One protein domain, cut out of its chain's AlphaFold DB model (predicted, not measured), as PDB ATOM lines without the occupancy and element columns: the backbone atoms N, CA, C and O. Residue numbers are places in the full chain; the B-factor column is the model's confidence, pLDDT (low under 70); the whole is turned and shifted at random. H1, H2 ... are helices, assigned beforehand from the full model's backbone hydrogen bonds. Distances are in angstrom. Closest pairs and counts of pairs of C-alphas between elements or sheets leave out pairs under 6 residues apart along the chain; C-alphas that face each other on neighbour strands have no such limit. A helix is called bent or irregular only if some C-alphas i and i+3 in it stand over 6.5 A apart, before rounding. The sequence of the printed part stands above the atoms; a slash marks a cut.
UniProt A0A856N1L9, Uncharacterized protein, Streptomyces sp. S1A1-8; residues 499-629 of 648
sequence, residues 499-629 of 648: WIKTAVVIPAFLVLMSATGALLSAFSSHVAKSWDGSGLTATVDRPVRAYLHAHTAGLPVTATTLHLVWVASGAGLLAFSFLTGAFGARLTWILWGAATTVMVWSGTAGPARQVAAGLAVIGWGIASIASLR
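What this domain is: This is residues 499 to 629 of the 648 residues of an uncharacterized protein of Streptomyces sp. S1A1-8 (UniProt A0A856N1L9). H3, H4 and H5 form an up-and-down bundle, each helix running against the one before; H2 crosses near one end, and long H1 crosses H3 on the side away from H4 and H5. The printed part has 131 residues with five named helices, H1 to H5, no named strand: all helix. It is compact, radius of gyration of the C-alphas 15.8 A, spanning 51 by 39 by 29 A.

Where its parts are: H1, residues 499 to 529, begins at C-alpha 499 (64.097, 31.312, 239.046) and is 45.0 A long. H2 is residues 533 to 551, H3 559 to 580, H4 583 to 603. H5, 606 to 627, ends at C-alpha 627 (46.507, 27.929, 223.871); it is only just irregular, C-alphas 607 and 610 being 6.8 A apart.

How they stand to each other: H1 touches H3 with residues 509 to 516 alone, closest C-alphas Met 513 and Gly 572, 7.1 A. H2 touches H4 about perpendicular, 84 degrees, closest C-alphas Pro 543 and Gly 603, 4.2 A. H4 and H5 form a hairpin, closest C-alphas Trp 601 and Ala 613, 5.4 A. Every O i to N i+4 pair is within hydrogen-bond range in H3 and H4; 24 of 27 in H1, 13 of 15 in H2, 14 of 18 in H5.

The domain as a whole: The printed part has no cut and no long link. Residues 499 and 501 to 534 have pLDDT under 70.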
ATOM      1  N   TRP A 499      64.435  31.775 237.699       67.69
ATOM      2  CA  TRP A 499      64.097  31.312 239.046       67.69
ATOM      3  C   TRP A 499      62.646  31.633 239.445       67.69
ATOM      4  O   TRP A 499      62.013  30.823 240.114       67.69
ATOM      5  N   ILE A 500      62.089  32.770 239.003       70.81
ATOM      6  CA  ILE A 500      60.672  33.113 239.225       70.81
ATOM      7  C   ILE A 500      59.800  32.183 238.390       70.81
ATOM      8  O   ILE A 500      58.818  31.626 238.879       70.81
ATOM      9  N   LYS A 501      60.200  31.955 237.134       65.81
ATOM     10  CA  LYS A 501      59.515  31.016 236.244       65.81
ATOM     11  C   LYS A 501      59.488  29.617 236.846       65.81
ATOM     12  O   LYS A 501      58.415  29.038 236.919       65.81
ATOM     13  N   THR A 502      60.607  29.079 237.327       53.53
ATOM     14  CA  THR A 502      60.621  27.747 237.953       53.53
ATOM     15  C   THR A 502      59.842  27.717 239.267       53.53
ATOM     16  O   THR A 502      59.069  26.785 239.478       53.53
ATOM     17  N   ALA A 503      59.958  28.749 240.108       58.22
ATOM     18  CA  ALA A 503      59.234  28.841 241.374       58.22
ATOM     19  C   ALA A 503      57.708  28.941 241.211       58.22
ATOM     20  O   ALA A 503      56.994  28.519 242.112       58.22
ATOM     21  N   VAL A 504      57.200  29.463 240.088       61.84
ATOM     22  CA  VAL A 504      55.755  29.554 239.802       61.84
ATOM     23  C   VAL A 504      55.267  28.373 238.960       61.84
ATOM     24  O   VAL A 504      54.241  27.774 239.274       61.84
ATOM     25  N   VAL A 505      56.005  27.996 237.913       58.06
ATOM     26  CA  VAL A 505      55.602  26.942 236.969       58.06
ATOM     27  C   VAL A 505      55.587  25.570 237.630       58.06
ATOM     28  O   VAL A 505      54.664  24.813 237.372       58.06
ATOM     29  N   ILE A 506      56.554  25.240 238.496       53.41
ATOM     30  CA  ILE A 506      56.598  23.926 239.159       53.41
ATOM     31  C   ILE A 506      55.373  23.709 240.066       53.41
ATOM     32  O   ILE A 506      54.670  22.716 239.868       53.41
ATOM     33  N   PRO A 507      55.043  24.601 241.021       46.47
ATOM     34  CA  PRO A 507      53.848  24.418 241.839       46.47
ATOM     35  C   PRO A 507      52.554  24.572 241.036       46.47
ATOM     36  O   PRO A 507      51.630  23.802 241.275       46.47
ATOM     37  N   ALA A 508      52.479  25.474 240.050       51.41
ATOM     38  CA  ALA A 508      51.307  25.567 239.176       51.41
ATOM     39  C   ALA A 508      51.093  24.275 238.370       51.41
ATOM     40  O   ALA A 508      49.967  23.805 238.260       51.41
ATOM     41  N   PHE A 509      52.165  23.659 237.865       51.31
ATOM     42  CA  PHE A 509      52.120  22.376 237.169       51.31
ATOM     43  C   PHE A 509      51.675  21.239 238.095       51.31
ATOM     44  O   PHE A 509      50.831  20.438 237.706       51.31
ATOM     45  N   LEU A 510      52.173  21.189 239.335       51.50
ATOM     46  CA  LEU A 510      51.765  20.181 240.322       51.50
ATOM     47  C   LEU A 510      50.300  20.343 240.754       51.50
ATOM     48  O   LEU A 510      49.574  19.351 240.825       51.50
ATOM     49  N   VAL A 511      49.850  21.579 240.997       50.91
ATOM     50  CA  VAL A 511      48.448  21.896 241.311       50.91
ATOM     51  C   VAL A 511      47.546  21.587 240.125       50.91
ATOM     52  O   VAL A 511      46.443  21.089 240.302       50.91
ATOM     53  N   LEU A 512      48.004  21.839 238.904       51.78
ATOM     54  CA  LEU A 512      47.227  21.521 237.721       51.78
ATOM     55  C   LEU A 512      47.186  20.013 237.456       51.78
ATOM     56  O   LEU A 512      46.147  19.509 237.055       51.78
ATOM     57  N   MET A 513      48.261  19.267 237.709       52.19
ATOM     58  CA  MET A 513      48.245  17.803 237.622       52.19
ATOM     59  C   MET A 513      47.293  17.188 238.651       52.19
ATOM     60  O   MET A 513      46.506  16.308 238.300       52.19
ATOM     61  N   SER A 514      47.286  17.693 239.888       48.53
ATOM     62  CA  SER A 514      46.337  17.236 240.910       48.53
ATOM     63  C   SER A 514      44.901  17.665 240.597       48.53
ATOM     64  O   SER A 514      43.985  16.850 240.699       48.53
ATOM     65  N   ALA A 515      44.701  18.900 240.127       47.16
ATOM     66  CA  ALA A 515      43.402  19.400 239.696       47.16
ATOM     67  C   ALA A 515      42.887  18.654 238.465       47.16
ATOM     68  O   ALA A 515      41.708  18.359 238.413       47.16
ATOM     69  N   THR A 516      43.740  18.284 237.506       47.66
ATOM     70  CA  THR A 516      43.337  17.495 236.331       47.66
ATOM     71  C   THR A 516      42.921  16.093 236.757       47.66
ATOM     72  O   THR A 516      41.886  15.621 236.304       47.66
ATOM     73  N   GLY A 517      43.653  15.453 237.676       48.41
ATOM     74  CA  GLY A 517      43.253  14.162 238.247       48.41
ATOM     75  C   GLY A 517      41.900  14.221 238.969       48.41
ATOM     76  O   GLY A 517      41.060  13.346 238.773       48.41
ATOM     77  N   ALA A 518      41.660  15.285 239.741       48.28
ATOM     78  CA  ALA A 518      40.396  15.514 240.442       48.28
ATOM     79  C   ALA A 518      39.251  15.940 239.507       48.28
ATOM     80  O   ALA A 518      38.102  15.556 239.708       48.28
ATOM     81  N   LEU A 519      39.544  16.718 238.464       45.41
ATOM     82  CA  LEU A 519      38.553  17.150 237.488       45.41
ATOM     83  C   LEU A 519      38.141  15.973 236.609       45.41
ATOM     84  O   LEU A 519      36.960  15.848 236.336       45.41
ATOM     85  N   LEU A 520      39.059  15.080 236.223       49.75
ATOM     86  CA  LEU A 520      38.736  13.873 235.452       49.75
ATOM     87  C   LEU A 520      37.830  12.915 236.246       49.75
ATOM     88  O   LEU A 520      36.906  12.343 235.670       49.75
ATOM     89  N   SER A 521      38.043  12.786 237.563       49.03
ATOM     90  CA  SER A 521      37.194  11.967 238.444       49.03
ATOM     91  C   SER A 521      35.847  12.632 238.772       49.03
ATOM     92  O   SER A 521      34.815  11.962 238.883       49.03
ATOM     93  N   ALA A 522      35.814  13.962 238.865       44.50
ATOM     94  CA  ALA A 522      34.579  14.728 239.015       44.50
ATOM     95  C   ALA A 522      33.749  14.737 237.716       44.50
ATOM     96  O   ALA A 522      32.536  14.546 237.753       44.50
ATOM     97  N   PHE A 523      34.388  14.880 236.550       45.25
ATOM     98  CA  PHE A 523      33.712  14.836 235.251       45.25
ATOM     99  C   PHE A 523      33.115  13.454 234.984       45.25
ATOM    100  O   PHE A 523      31.979  13.365 234.517       45.25
ATOM    101  N   SER A 524      33.823  12.374 235.343       51.34
ATOM    102  CA  SER A 524      33.296  11.014 235.190       51.34
ATOM    103  C   SER A 524      32.101  10.725 236.101       51.34
ATOM    104  O   SER A 524      31.284   9.870 235.770       51.34
ATOM    105  N   SER A 525      31.984  11.413 237.242       45.31
ATOM    106  CA  SER A 525      30.934  11.159 238.238       45.31
ATOM    107  C   SER A 525      29.730  12.104 238.148       45.31
ATOM    108  O   SER A 525      28.632  11.692 238.515       45.31
ATOM    109  N   HIS A 526      29.885  13.340 237.658       44.75
ATOM    110  CA  HIS A 526      28.794  14.330 237.600       44.75
ATOM    111  C   HIS A 526      28.200  14.561 236.203       44.75
ATOM    112  O   HIS A 526      27.010  14.857 236.099       44.75
ATOM    113  N   VAL A 527      28.958  14.380 235.116       43.78
ATOM    114  CA  VAL A 527      28.446  14.629 233.747       43.78
ATOM    115  C   VAL A 527      27.646  13.439 233.196       43.78
ATOM    116  O   VAL A 527      26.913  13.571 232.222       43.78
ATOM    117  N   ALA A 528      27.664  12.300 233.888       46.78
ATOM    118  CA  ALA A 528      26.863  11.124 233.553       46.78
ATOM    119  C   ALA A 528      25.339  11.293 233.764       46.78
ATOM    120  O   ALA A 528      24.604  10.342 233.510       46.78
ATOM    121  N   LYS A 529      24.842  12.446 234.249       47.50
ATOM    122  CA  LYS A 529      23.429  12.573 234.663       47.50
ATOM    123  C   LYS A 529      22.589  13.712 234.076       47.50
ATOM    124  O   LYS A 529      21.385  13.674 234.308       47.50
ATOM    125  N   SER A 530      23.112  14.681 233.317       44.12
ATOM    126  CA  SER A 530      22.228  15.762 232.817       44.12
ATOM    127  C   SER A 530      22.585  16.427 231.484       44.12
ATOM    128  O   SER A 530      21.893  17.360 231.080       44.12
ATOM    129  N   TRP A 531      23.588  15.938 230.749       43.09
ATOM    130  CA  TRP A 531      23.859  16.407 229.386       43.09
ATOM    131  C   TRP A 531      24.295  15.240 228.492       43.09
ATOM    132  O   TRP A 531      25.256  14.543 228.813       43.09
ATOM    133  N   ASP A 532      23.657  15.072 227.329       53.78
ATOM    134  CA  ASP A 532      24.028  14.096 226.280       53.78
ATOM    135  C   ASP A 532      25.427  14.340 225.658       53.78
ATOM    136  O   ASP A 532      25.832  13.691 224.691       53.78
ATOM    137  N   GLY A 533      26.241  15.224 226.248       53.94
ATOM    138  CA  GLY A 533      27.645  15.451 225.892       53.94
ATOM    139  C   GLY A 533      28.549  14.217 226.047       53.94
ATOM    140  O   GLY A 533      29.674  14.222 225.544       53.94
ATOM    141  N   SER A 534      28.064  13.140 226.679       60.72
ATOM    142  CA  SER A 534      28.750  11.840 226.706       60.72
ATOM    143  C   SER A 534      28.953  11.250 225.304       60.72
ATOM    144  O   SER A 534      29.966  10.599 225.063       60.72
ATOM    145  N   GLY A 535      28.049  11.518 224.351       73.50
ATOM    146  CA  GLY A 535      28.178  11.032 222.974       73.50
ATOM    147  C   GLY A 535      29.346  11.688 222.239       73.50
ATOM    148  O   GLY A 535      30.153  11.008 221.604       73.50
ATOM    149  N   LEU A 536      29.492  13.006 222.387       74.25
ATOM    150  CA  LEU A 536      30.554  13.793 221.755       74.25
ATOM    151  C   LEU A 536      31.934  13.441 222.320       74.25
ATOM    152  O   LEU A 536      32.872  13.211 221.558       74.25
ATOM    153  N   THR A 537      32.051  13.318 223.645       81.12
ATOM    154  CA  THR A 537      33.312  12.889 224.270       81.12
ATOM    155  C   THR A 537      33.641  11.443 223.914       81.12
ATOM    156  O   THR A 537      34.774  11.163 223.531       81.12
ATOM    157  N   ALA A 538      32.656  10.538 223.910       84.50
ATOM    158  CA  ALA A 538      32.855   9.149 223.499       84.50
ATOM    159  C   ALA A 538      33.268   9.003 222.025       84.50
ATOM    160  O   ALA A 538      33.965   8.042 221.695       84.50
ATOM    161  N   THR A 539      32.875   9.941 221.156       88.88
ATOM    162  CA  THR A 539      33.242   9.949 219.728       88.88
ATOM    163  C   THR A 539      34.741  10.168 219.522       88.88
ATOM    164  O   THR A 539      35.306   9.647 218.568       88.88
ATOM    165  N   VAL A 540      35.402  10.892 220.426       90.19
ATOM    166  CA  VAL A 540      36.856  11.126 220.375       90.19
ATOM    167  C   VAL A 540      37.600  10.124 221.258       90.19
ATOM    168  O   VAL A 540      38.594   9.530 220.851       90.19
ATOM    169  N   ASP A 541      37.095   9.892 222.465       92.31
ATOM    170  CA  ASP A 541      37.783   9.124 223.495       92.31
ATOM    171  C   ASP A 541      37.833   7.615 223.201       92.31
ATOM    172  O   ASP A 541      38.892   6.992 223.332       92.31
ATOM    173  N   ARG A 542      36.726   7.009 222.741       94.25
ATOM    174  CA  ARG A 542      36.705   5.565 222.439       94.25
ATOM    175  C   ARG A 542      37.675   5.191 221.312       94.25
ATOM    176  O   ARG A 542      38.429   4.238 221.514       94.25
ATOM    177  N   PRO A 543      37.728   5.910 220.171       96.62
ATOM    178  CA  PRO A 543      38.711   5.629 219.125       96.62
ATOM    179  C   PRO A 543      40.161   5.745 219.593       96.62
ATOM    180  O   PRO A 543      40.977   4.894 219.245       96.62
ATOM    181  N   VAL A 544      40.490   6.739 220.426       96.19
ATOM    182  CA  VAL A 544      41.846   6.875 220.982       96.19
ATOM    183  C   VAL A 544      42.195   5.667 221.853       96.19
ATOM    184  O   VAL A 544      43.269   5.088 221.690       96.19
ATOM    185  N   ARG A 545      41.288   5.219 222.732       94.94
ATOM    186  CA  ARG A 545      41.509   4.000 223.533       94.94
ATOM    187  C   ARG A 545      41.674   2.759 222.658       94.94
ATOM    188  O   ARG A 545      42.567   1.960 222.926       94.94
ATOM    189  N   ALA A 546      40.856   2.609 221.616       95.50
ATOM    190  CA  ALA A 546      40.946   1.489 220.679       95.50
ATOM    191  C   ALA A 546      42.289   1.480 219.931       95.50
ATOM    192  O   ALA A 546      42.942   0.439 219.849       95.50
ATOM    193  N   TYR A 547      42.740   2.646 219.460       96.81
ATOM    194  CA  TYR A 547      44.042   2.809 218.818       96.81
ATOM    195  C   TYR A 547      45.185   2.398 219.749       96.81
ATOM    196  O   TYR A 547      46.029   1.587 219.367       96.81
ATOM    197  N   LEU A 548      45.200   2.920 220.980       96.69
ATOM    198  CA  LEU A 548      46.244   2.598 221.952       96.69
ATOM    199  C   LEU A 548      46.221   1.111 222.306       96.69
ATOM    200  O   LEU A 548      47.269   0.479 222.303       96.69
ATOM    201  N   HIS A 549      45.043   0.521 222.518       95.88
ATOM    202  CA  HIS A 549      44.920  -0.908 222.800       95.88
ATOM    203  C   HIS A 549      45.527  -1.769 221.683       95.88
ATOM    204  O   HIS A 549      46.287  -2.691 221.974       95.88
ATOM    205  N   ALA A 550      45.259  -1.438 220.417       96.06
ATOM    206  CA  ALA A 550      45.824  -2.146 219.269       96.06
ATOM    207  C   ALA A 550      47.360  -2.027 219.184       96.06
ATOM    208  O   ALA A 550      48.026  -2.996 218.832       96.06
ATOM    209  N   HIS A 551      47.925  -0.874 219.552       95.88
ATOM    210  CA  HIS A 551      49.367  -0.600 219.439       95.88
ATOM    211  C   HIS A 551      50.167  -0.898 220.718       95.88
ATOM    212  O   HIS A 551      51.390  -0.788 220.714       95.88
ATOM    213  N   THR A 552      49.503  -1.281 221.812       96.06
ATOM    214  CA  THR A 552      50.164  -1.718 223.058       96.06
ATOM    215  C   THR A 552      50.344  -3.228 223.177       96.06
ATOM    216  O   THR A 552      50.969  -3.688 224.131       96.06
ATOM    217  N   ALA A 553      49.840  -4.015 222.223       91.00
ATOM    218  CA  ALA A 553      50.050  -5.458 222.212       91.00
ATOM    219  C   ALA A 553      51.555  -5.778 222.108       91.00
ATOM    220  O   ALA A 553      52.197  -5.468 221.109       91.00
ATOM    221  N   GLY A 554      52.122  -6.371 223.163       89.81
ATOM    222  CA  GLY A 554      53.552  -6.699 223.253       89.81
ATOM    223  C   GLY A 554      54.422  -5.657 223.968       89.81
ATOM    224  O   GLY A 554      55.610  -5.904 224.160       89.81
ATOM    225  N   LEU A 555      53.856  -4.528 224.412       93.38
ATOM    226  CA  LEU A 555      54.560  -3.571 225.269       93.38
ATOM    227  C   LEU A 555      54.341  -3.896 226.759       93.38
ATOM    228  O   LEU A 555      53.266  -4.358 227.141       93.38
ATOM    229  N   PRO A 556      55.317  -3.598 227.640       92.81
ATOM    230  CA  PRO A 556      55.173  -3.789 229.087       92.81
ATOM    231  C   PRO A 556      54.196  -2.796 229.745       92.81
ATOM    232  O   PRO A 556      53.878  -2.929 230.924       92.81
ATOM    233  N   VAL A 557      53.732  -1.781 229.009       87.75
ATOM    234  CA  VAL A 557      52.824  -0.740 229.504       87.75
ATOM    235  C   VAL A 557      51.400  -1.035 229.044       87.75
ATOM    236  O   VAL A 557      51.150  -1.231 227.858       87.75
ATOM    237  N   THR A 558      50.450  -1.021 229.981       92.00
ATOM    238  CA  THR A 558      49.033  -1.257 229.675       92.00
ATOM    239  C   THR A 558      48.418  -0.102 228.877       92.00
ATOM    240  O   THR A 558      48.745   1.068 229.101       92.00
ATOM    241  N   ALA A 559      47.458  -0.413 227.997       88.69
ATOM    242  CA  ALA A 559      46.712   0.577 227.209       88.69
ATOM    243  C   ALA A 559      46.089   1.682 228.077       88.69
ATOM    244  O   ALA A 559      46.133   2.859 227.722       88.69
ATOM    245  N   THR A 560      45.561   1.317 229.249       84.00
ATOM    246  CA  THR A 560      44.982   2.258 230.217       84.00
ATOM    247  C   THR A 560      46.020   3.241 230.750       84.00
ATOM    248  O   THR A 560      45.754   4.440 230.807       84.00
ATOM    249  N   THR A 561      47.216   2.758 231.101       79.69
ATOM    250  CA  THR A 561      48.314   3.618 231.564       79.69
ATOM    251  C   THR A 561      48.741   4.579 230.461       79.69
ATOM    252  O   THR A 561      48.870   5.775 230.708       79.69
ATOM    253  N   LEU A 562      48.899   4.083 229.230       90.31
ATOM    254  CA  LEU A 562      49.288   4.915 228.095       90.31
ATOM    255  C   LEU A 562      48.225   5.976 227.771       90.31
ATOM    256  O   LEU A 562      48.564   7.124 227.499       90.31
ATOM    257  N   HIS A 563      46.943   5.621 227.874       90.31
ATOM    258  CA  HIS A 563      45.832   6.555 227.707       90.31
ATOM    259  C   HIS A 563      45.826   7.649 228.785       90.31
ATOM    260  O   HIS A 563      45.674   8.825 228.459       90.31
ATOM    261  N   LEU A 564      46.062   7.298 230.054       78.56
ATOM    262  CA  LEU A 564      46.184   8.282 231.137       78.56
ATOM    263  C   LEU A 564      47.370   9.224 230.925       78.56
ATOM    264  O   LEU A 564      47.227  10.433 231.094       78.56
ATOM    265  N   VAL A 565      48.523   8.688 230.518       81.88
ATOM    266  CA  VAL A 565      49.706   9.493 230.181       81.88
ATOM    267  C   VAL A 565      49.402  10.429 229.015       81.88
ATOM    268  O   VAL A 565      49.770  11.602 229.069       81.88
ATOM    269  N   TRP A 566      48.682   9.950 227.998       91.94
ATOM    270  CA  TRP A 566      48.246  10.775 226.877       91.94
ATOM    271  C   TRP A 566      47.400  11.949 227.374       91.94
ATOM    272  O   TRP A 566      47.812  13.096 227.215       91.94
ATOM    273  N   VAL A 567      46.294  11.688 228.080       86.00
ATOM    274  CA  VAL A 567      45.395  12.731 228.612       86.00
ATOM    275  C   VAL A 567      46.135  13.717 229.524       86.00
ATOM    276  O   VAL A 567      45.989  14.930 229.361       86.00
ATOM    277  N   ALA A 568      46.975  13.224 230.439       74.94
ATOM    278  CA  ALA A 568      47.763  14.066 231.338       74.94
ATOM    279  C   ALA A 568      48.760  14.951 230.574       74.94
ATOM    280  O   ALA A 568      48.877  16.141 230.867       74.94
ATOM    281  N   SER A 569      49.441  14.405 229.561       86.50
ATOM    282  CA  SER A 569      50.366  15.174 228.719       86.50
ATOM    283  C   SER A 569      49.644  16.268 227.929       86.50
ATOM    284  O   SER A 569      50.140  17.391 227.872       86.50
ATOM    285  N   GLY A 570      48.444  15.987 227.410       87.56
ATOM    286  CA  GLY A 570      47.605  16.974 226.732       87.56
ATOM    287  C   GLY A 570      47.186  18.106 227.665       87.56
ATOM    288  O   GLY A 570      47.410  19.275 227.356       87.56
ATOM    289  N   ALA A 571      46.652  17.783 228.847       80.25
ATOM    290  CA  ALA A 571      46.262  18.785 229.842       80.25
ATOM    291  C   ALA A 571      47.455  19.636 230.315       80.25
ATOM    292  O   ALA A 571      47.359  20.863 230.405       80.25
ATOM    293  N   GLY A 572      48.602  18.994 230.556       78.12
ATOM    294  CA  GLY A 572      49.847  19.669 230.909       78.12
ATOM    295  C   GLY A 572      50.329  20.610 229.805       78.12
ATOM    296  O   GLY A 572      50.657  21.758 230.091       78.12
ATOM    297  N   LEU A 573      50.319  20.165 228.543       86.25
ATOM    298  CA  LEU A 573      50.690  20.986 227.386       86.25
ATOM    299  C   LEU A 573      49.743  22.169 227.187       86.25
ATOM    300  O   LEU A 573      50.222  23.273 226.929       86.25
ATOM    301  N   LEU A 574      48.431  21.972 227.350       84.25
ATOM    302  CA  LEU A 574      47.439  23.042 227.245       84.25
ATOM    303  C   LEU A 574      47.731  24.155 228.247       84.25
ATOM    304  O   LEU A 574      47.844  25.322 227.875       84.25
ATOM    305  N   ALA A 575      47.891  23.798 229.518       77.62
ATOM    306  CA  ALA A 575      48.140  24.782 230.556       77.62
ATOM    307  C   ALA A 575      49.540  25.378 230.475       77.62
ATOM    308  O   ALA A 575      49.703  26.575 230.686       77.62
ATOM    309  N   PHE A 576      50.552  24.587 230.122       81.06
ATOM    310  CA  PHE A 576      51.895  25.108 229.914       81.06
ATOM    311  C   PHE A 576      51.915  26.110 228.753       81.06
ATOM    312  O   PHE A 576      52.485  27.193 228.889       81.06
ATOM    313  N   SER A 577      51.220  25.811 227.652       85.75
ATOM    314  CA  SER A 577      51.009  26.734 226.534       85.75
ATOM    315  C   SER A 577      50.255  27.992 226.965       85.75
ATOM    316  O   SER A 577      50.669  29.098 226.618       85.75
ATOM    317  N   PHE A 578      49.177  27.836 227.735       79.50
ATOM    318  CA  PHE A 578      48.352  28.940 228.226       79.50
ATOM    319  C   PHE A 578      49.128  29.879 229.162       79.50
ATOM    320  O   PHE A 578      49.068  31.094 229.007       79.50
ATOM    321  N   LEU A 579      49.885  29.320 230.110       77.69
ATOM    322  CA  LEU A 579      50.595  30.075 231.143       77.69
ATOM    323  C   LEU A 579      51.884  30.714 230.626       77.69
ATOM    324  O   LEU A 579      52.212  31.838 230.994       77.69
ATOM    325  N   THR A 580      52.651  29.999 229.802       80.50
ATOM    326  CA  THR A 580      53.969  30.487 229.364       80.50
ATOM    327  C   THR A 580      53.914  31.260 228.055       80.50
ATOM    328  O   THR A 580      54.811  32.060 227.786       80.50
ATOM    329  N   GLY A 581      52.912  30.995 227.208       78.81
ATOM    330  CA  GLY A 581      52.864  31.500 225.837       78.81
ATOM    331  C   GLY A 581      54.071  31.085 224.986       78.81
ATOM    332  O   GLY A 581      54.330  31.700 223.949       78.81
ATOM    333  N   ALA A 582      54.853  30.088 225.419       81.69
ATOM    334  CA  ALA A 582      56.075  29.689 224.739       81.69
ATOM    335  C   ALA A 582      55.756  29.090 223.364       81.69
ATOM    336  O   ALA A 582      54.889  28.227 223.233       81.69
ATOM    337  N   PHE A 583      56.501  29.511 222.338       82.81
ATOM    338  CA  PHE A 583      56.316  29.014 220.970       82.81
ATOM    339  C   PHE A 583      56.439  27.485 220.894       82.81
ATOM    340  O   PHE A 583      55.585  26.836 220.299       82.81
ATOM    341  N   GLY A 584      57.434  26.908 221.578       83.69
ATOM    342  CA  GLY A 584      57.605  25.454 221.644       83.69
ATOM    343  C   GLY A 584      56.396  24.743 222.255       83.69
ATOM    344  O   GLY A 584      55.926  23.763 221.697       83.69
ATOM    345  N   ALA A 585      55.824  25.275 223.340       83.56
ATOM    346  CA  ALA A 585      54.632  24.700 223.968       83.56
ATOM    347  C   ALA A 585      53.417  24.712 223.030       83.56
ATOM    348  O   ALA A 585      52.687  23.727 222.947       83.56
ATOM    349  N   ARG A 586      53.233  25.811 222.289       89.31
ATOM    350  CA  ARG A 586      52.162  25.961 221.295       89.31
ATOM    351  C   ARG A 586      52.332  24.997 220.126       89.31
ATOM    352  O   ARG A 586      51.365  24.361 219.719       89.31
ATOM    353  N   LEU A 587      53.555  24.855 219.616       91.81
ATOM    354  CA  LEU A 587      53.855  23.910 218.543       91.81
ATOM    355  C   LEU A 587      53.580  22.471 218.995       91.81
ATOM    356  O   LEU A 587      52.893  21.727 218.297       91.81
ATOM    357  N   THR A 588      54.043  22.101 220.190       92.00
ATOM    358  CA  THR A 588      53.801  20.768 220.752       92.00
ATOM    359  C   THR A 588      52.313  20.522 221.008       92.00
ATOM    360  O   THR A 588      51.842  19.418 220.762       92.00
ATOM    361  N   TRP A 589      51.542  21.534 221.422       94.38
ATOM    362  CA  TRP A 589      50.084  21.440 221.557       94.38
ATOM    363  C   TRP A 589      49.378  21.136 220.223       94.38
ATOM    364  O   TRP A 589      48.505  20.267 220.169       94.38
ATOM    365  N   ILE A 590      49.780  21.810 219.139       94.12
ATOM    366  CA  ILE A 590      49.233  21.565 217.795       94.12
ATOM    367  C   ILE A 590      49.589  20.150 217.324       94.12
ATOM    368  O   ILE A 590      48.715  19.422 216.856       94.12
ATOM    369  N   LEU A 591      50.849  19.734 217.498       95.44
ATOM    370  CA  LEU A 591      51.305  18.385 217.146       95.44
ATOM    371  C   LEU A 591      50.564  17.305 217.942       95.44
ATOM    372  O   LEU A 591      50.150  16.298 217.371       95.44
ATOM    373  N   TRP A 592      50.343  17.528 219.238       95.50
ATOM    374  CA  TRP A 592      49.572  16.626 220.095       95.50
ATOM    375  C   TRP A 592      48.121  16.494 219.608       95.50
ATOM    376  O   TRP A 592      47.563  15.395 219.563       95.50
ATOM    377  N   GLY A 593      47.521  17.601 219.165       95.25
ATOM    378  CA  GLY A 593      46.199  17.623 218.545       95.25
ATOM    379  C   GLY A 593      46.099  16.856 217.239       95.25
ATOM    380  O   GLY A 593      45.182  16.054 217.045       95.25
ATOM    381  N   ALA A 594      47.071  17.071 216.354       96.69
ATOM    382  CA  ALA A 594      47.175  16.348 215.095       96.69
ATOM    383  C   ALA A 594      47.335  14.842 215.343       96.69
ATOM    384  O   ALA A 594      46.597  14.044 214.768       96.69
ATOM    385  N   ALA A 595      48.217  14.453 216.269       97.00
ATOM    386  CA  ALA A 595      48.399  13.061 216.662       97.00
ATOM    387  C   ALA A 595      47.104  12.452 217.220       97.00
ATOM    388  O   ALA A 595      46.709  11.367 216.799       97.00
ATOM    389  N   THR A 596      46.387  13.168 218.091       96.38
ATOM    390  CA  THR A 596      45.092  12.713 218.622       96.38
ATOM    391  C   THR A 596      44.064  12.524 217.507       96.38
ATOM    392  O   THR A 596      43.362  11.519 217.481       96.38
ATOM    393  N   THR A 597      44.024  13.426 216.527       97.19
ATOM    394  CA  THR A 597      43.134  13.305 215.361       97.19
ATOM    395  C   THR A 597      43.481  12.079 214.508       97.19
ATOM    396  O   THR A 597      42.584  11.350 214.087       97.19
ATOM    397  N   VAL A 598      44.772  11.798 214.301       97.62
ATOM    398  CA  VAL A 598      45.241  10.588 213.598       97.62
ATOM    399  C   VAL A 598      44.859   9.320 214.362       97.62
ATOM    400  O   VAL A 598      44.421   8.347 213.744       97.62
ATOM    401  N   MET A 599      44.955   9.329 215.695       97.50
ATOM    402  CA  MET A 599      44.492   8.221 216.536       97.50
ATOM    403  C   MET A 599      42.978   8.027 216.420       97.50
ATOM    404  O   MET A 599      42.528   6.893 216.279       97.50
ATOM    405  N   VAL A 600      42.190   9.108 216.412       97.25
ATOM    406  CA  VAL A 600      40.732   9.037 216.214       97.25
ATOM    407  C   VAL A 600      40.393   8.456 214.847       97.25
ATOM    408  O   VAL A 600      39.570   7.547 214.751       97.25
ATOM    409  N   TRP A 601      41.057   8.926 213.789       97.00
ATOM    410  CA  TRP A 601      40.881   8.397 212.439       97.00
ATOM    411  C   TRP A 601      41.203   6.900 212.382       97.00
ATOM    412  O   TRP A 601      40.411   6.096 211.896       97.00
ATOM    413  N   SER A 602      42.348   6.505 212.926       97.19
ATOM    414  CA  SER A 602      42.828   5.121 212.869       97.19
ATOM    415  C   SER A 602      42.012   4.179 213.761       97.19
ATOM    416  O   SER A 602      41.794   3.026 213.399       97.19
ATOM    417  N   GLY A 603      41.528   4.669 214.905       95.31
ATOM    418  CA  GLY A 603      40.729   3.914 215.868       95.31
ATOM    419  C   GLY A 603      39.235   3.823 215.540       95.31
ATOM    420  O   GLY A 603      38.532   3.027 216.158       95.31
ATOM    421  N   THR A 604      38.732   4.609 214.580       96.06
ATOM    422  CA  THR A 604      37.318   4.578 214.168       96.06
ATOM    423  C   THR A 604      37.118   3.648 212.968       96.06
ATOM    424  O   THR A 604      37.792   3.770 211.937       96.06
ATOM    425  N   ALA A 605      36.164   2.721 213.077       92.31
ATOM    426  CA  ALA A 605      35.819   1.779 212.014       92.31
ATOM    427  C   ALA A 605      34.737   2.327 211.063       92.31
ATOM    428  O   ALA A 605      33.835   3.059 211.471       92.31
ATOM    429  N   GLY A 606      34.803   1.911 209.794       93.25
ATOM    430  CA  GLY A 606      33.737   2.124 208.813       93.25
ATOM    431  C   GLY A 606      33.530   3.586 208.373       93.25
ATOM    432  O   GLY A 606      34.443   4.411 208.486       93.25
ATOM    433  N   PRO A 607      32.335   3.926 207.849       91.69
ATOM    434  CA  PRO A 607      32.054   5.241 207.264       91.69
ATOM    435  C   PRO A 607      32.053   6.390 208.289       91.69
ATOM    436  O   PRO A 607      32.225   7.546 207.917       91.69
ATOM    437  N   ALA A 608      31.935   6.094 209.590       91.56
ATOM    438  CA  ALA A 608      31.936   7.097 210.661       91.56
ATOM    439  C   ALA A 608      33.300   7.784 210.874       91.56
ATOM    440  O   ALA A 608      33.381   8.811 211.550       91.56
ATOM    441  N   ARG A 609      34.378   7.243 210.290       95.00
ATOM    442  CA  ARG A 609      35.754   7.721 210.473       95.00
ATOM    443  C   ARG A 609      35.944   9.196 210.109       95.00
ATOM    444  O   ARG A 609      36.603   9.928 210.845       95.00
ATOM    445  N   GLN A 610      35.345   9.629 209.001       94.50
ATOM    446  CA  GLN A 610      35.443  11.012 208.526       94.50
ATOM    447  C   GLN A 610      34.773  11.985 209.499       94.50
ATOM    448  O   GLN A 610      35.352  13.012 209.848       94.50
ATOM    449  N   VAL A 611      33.590  11.619 209.996       92.44
ATOM    450  CA  VAL A 611      32.817  12.435 210.940       92.44
ATOM    451  C   VAL A 611      33.530  12.533 212.291       92.44
ATOM    452  O   VAL A 611      33.669  13.628 212.830       92.44
ATOM    453  N   ALA A 612      34.043  11.416 212.815       92.38
ATOM    454  CA  ALA A 612      34.757  11.394 214.092       92.38
ATOM    455  C   ALA A 612      36.041  12.240 214.057       92.38
ATOM    456  O   ALA A 612      36.290  13.024 214.973       92.38
ATOM    457  N   ALA A 613      36.829  12.140 212.982       95.12
ATOM    458  CA  ALA A 613      38.020  12.967 212.814       95.12
ATOM    459  C   ALA A 613      37.670  14.453 212.642       95.12
ATOM    460  O   ALA A 613      38.318  15.299 213.254       95.12
ATOM    461  N   GLY A 614      36.618  14.779 211.883       92.00
ATOM    462  CA  GLY A 614      36.127  16.152 211.752       92.00
ATOM    463  C   GLY A 614      35.733  16.765 213.100       92.00
ATOM    464  O   GLY A 614      36.154  17.874 213.425       92.00
ATOM    465  N   LEU A 615      35.001  16.017 213.931       90.12
ATOM    466  CA  LEU A 615      34.636  16.450 215.284       90.12
ATOM    467  C   LEU A 615      35.857  16.612 216.195       90.12
ATOM    468  O   LEU A 615      35.917  17.575 216.959       90.12
ATOM    469  N   ALA A 616      36.848  15.721 216.092       93.31
ATOM    470  CA  ALA A 616      38.101  15.851 216.830       93.31
ATOM    471  C   ALA A 616      38.850  17.142 216.451       93.31
ATOM    472  O   ALA A 616      39.269  17.879 217.343       93.31
ATOM    473  N   VAL A 617      38.945  17.466 215.155       95.88
ATOM    474  CA  VAL A 617      39.568  18.710 214.668       95.88
ATOM    475  C   VAL A 617      38.835  19.940 215.197       95.88
ATOM    476  O   VAL A 617      39.484  20.866 215.679       95.88
ATOM    477  N   ILE A 618      37.499  19.952 215.161       90.94
ATOM    478  CA  ILE A 618      36.698  21.072 215.683       90.94
ATOM    479  C   ILE A 618      36.923  21.238 217.190       90.94
ATOM    480  O   ILE A 618      37.216  22.344 217.650       90.94
ATOM    481  N   GLY A 619      36.846  20.145 217.954       86.88
ATOM    482  CA  GLY A 619      37.100  20.163 219.394       86.88
ATOM    483  C   GLY A 619      38.493  20.701 219.723       86.88
ATOM    484  O   GLY A 619      38.649  21.536 220.617       86.88
ATOM    485  N   TRP A 620      39.501  20.301 218.944       92.06
ATOM    486  CA  TRP A 620      40.863  20.795 219.112       92.06
ATOM    487  C   TRP A 620      41.055  22.243 218.670       92.06
ATOM    488  O   TRP A 620      41.823  22.978 219.295       92.06
ATOM    489  N   GLY A 621      40.338  22.684 217.636       89.75
ATOM    490  CA  GLY A 621      40.307  24.076 217.196       89.75
ATOM    491  C   GLY A 621      39.802  24.999 218.302       89.75
ATOM    492  O   GLY A 621      40.466  25.982 218.627       89.75
ATOM    493  N   ILE A 622      38.695  24.628 218.957       84.44
ATOM    494  CA  ILE A 622      38.135  25.375 220.093       84.44
ATOM    495  C   ILE A 622      39.133  25.419 221.256       84.44
ATOM    496  O   ILE A 622      39.422  26.493 221.786       84.44
ATOM    497  N   ALA A 623      39.719  24.277 221.625       82.44
ATOM    498  CA  ALA A 623      40.714  24.218 222.696       82.44
ATOM    499  C   ALA A 623      41.980  25.042 222.375       82.44
ATOM    500  O   ALA A 623      42.597  25.632 223.266       82.44
ATOM    501  N   SER A 624      42.340  25.152 221.094       89.81
ATOM    502  CA  SER A 624      43.496  25.931 220.639       89.81
ATOM    503  C   SER A 624      43.297  27.445 220.743       89.81
ATOM    504  O   SER A 624      44.286  28.170 220.806       89.81
ATOM    505  N   ILE A 625      42.063  27.949 220.861       85.00
ATOM    506  CA  ILE A 625      41.809  29.380 221.120       85.00
ATOM    507  C   ILE A 625      42.454  29.803 222.448       85.00
ATOM    508  O   ILE A 625      43.080  30.861 222.536       85.00
ATOM    509  N   ALA A 626      42.355  28.955 223.476       76.00
ATOM    510  CA  ALA A 626      42.985  29.214 224.764       76.00
ATOM    511  C   ALA A 626      44.517  29.155 224.658       76.00
ATOM    512  O   ALA A 626      45.208  30.032 225.177       76.00
ATOM    513  N   SER A 627      45.057  28.155 223.957       81.25
ATOM    514  CA  SER A 627      46.507  27.929 223.871       81.25
ATOM    515  C   SER A 627      47.236  28.974 223.008       81.25
ATOM    516  O   SER A 627      48.377  29.348 223.308       81.25
ATOM    517  N   LEU A 628      46.567  29.497 221.975       82.25
ATOM    518  CA  LEU A 628      47.099  30.471 221.015       82.25
ATOM    519  C   LEU A 628      46.820  31.932 221.397       82.25
ATOM    520  O   LEU A 628      47.219  32.850 220.673       82.25
ATOM    521  N   ARG A 629      46.189  32.176 222.551       78.25
ATOM    522  CA  ARG A 629      45.916  33.522 223.062       78.25
ATOM    523  C   ARG A 629      47.200  34.367 223.090       78.25
ATOM    524  O   ARG A 629      48.216  33.971 223.662       78.25
TER     525      ARG A 629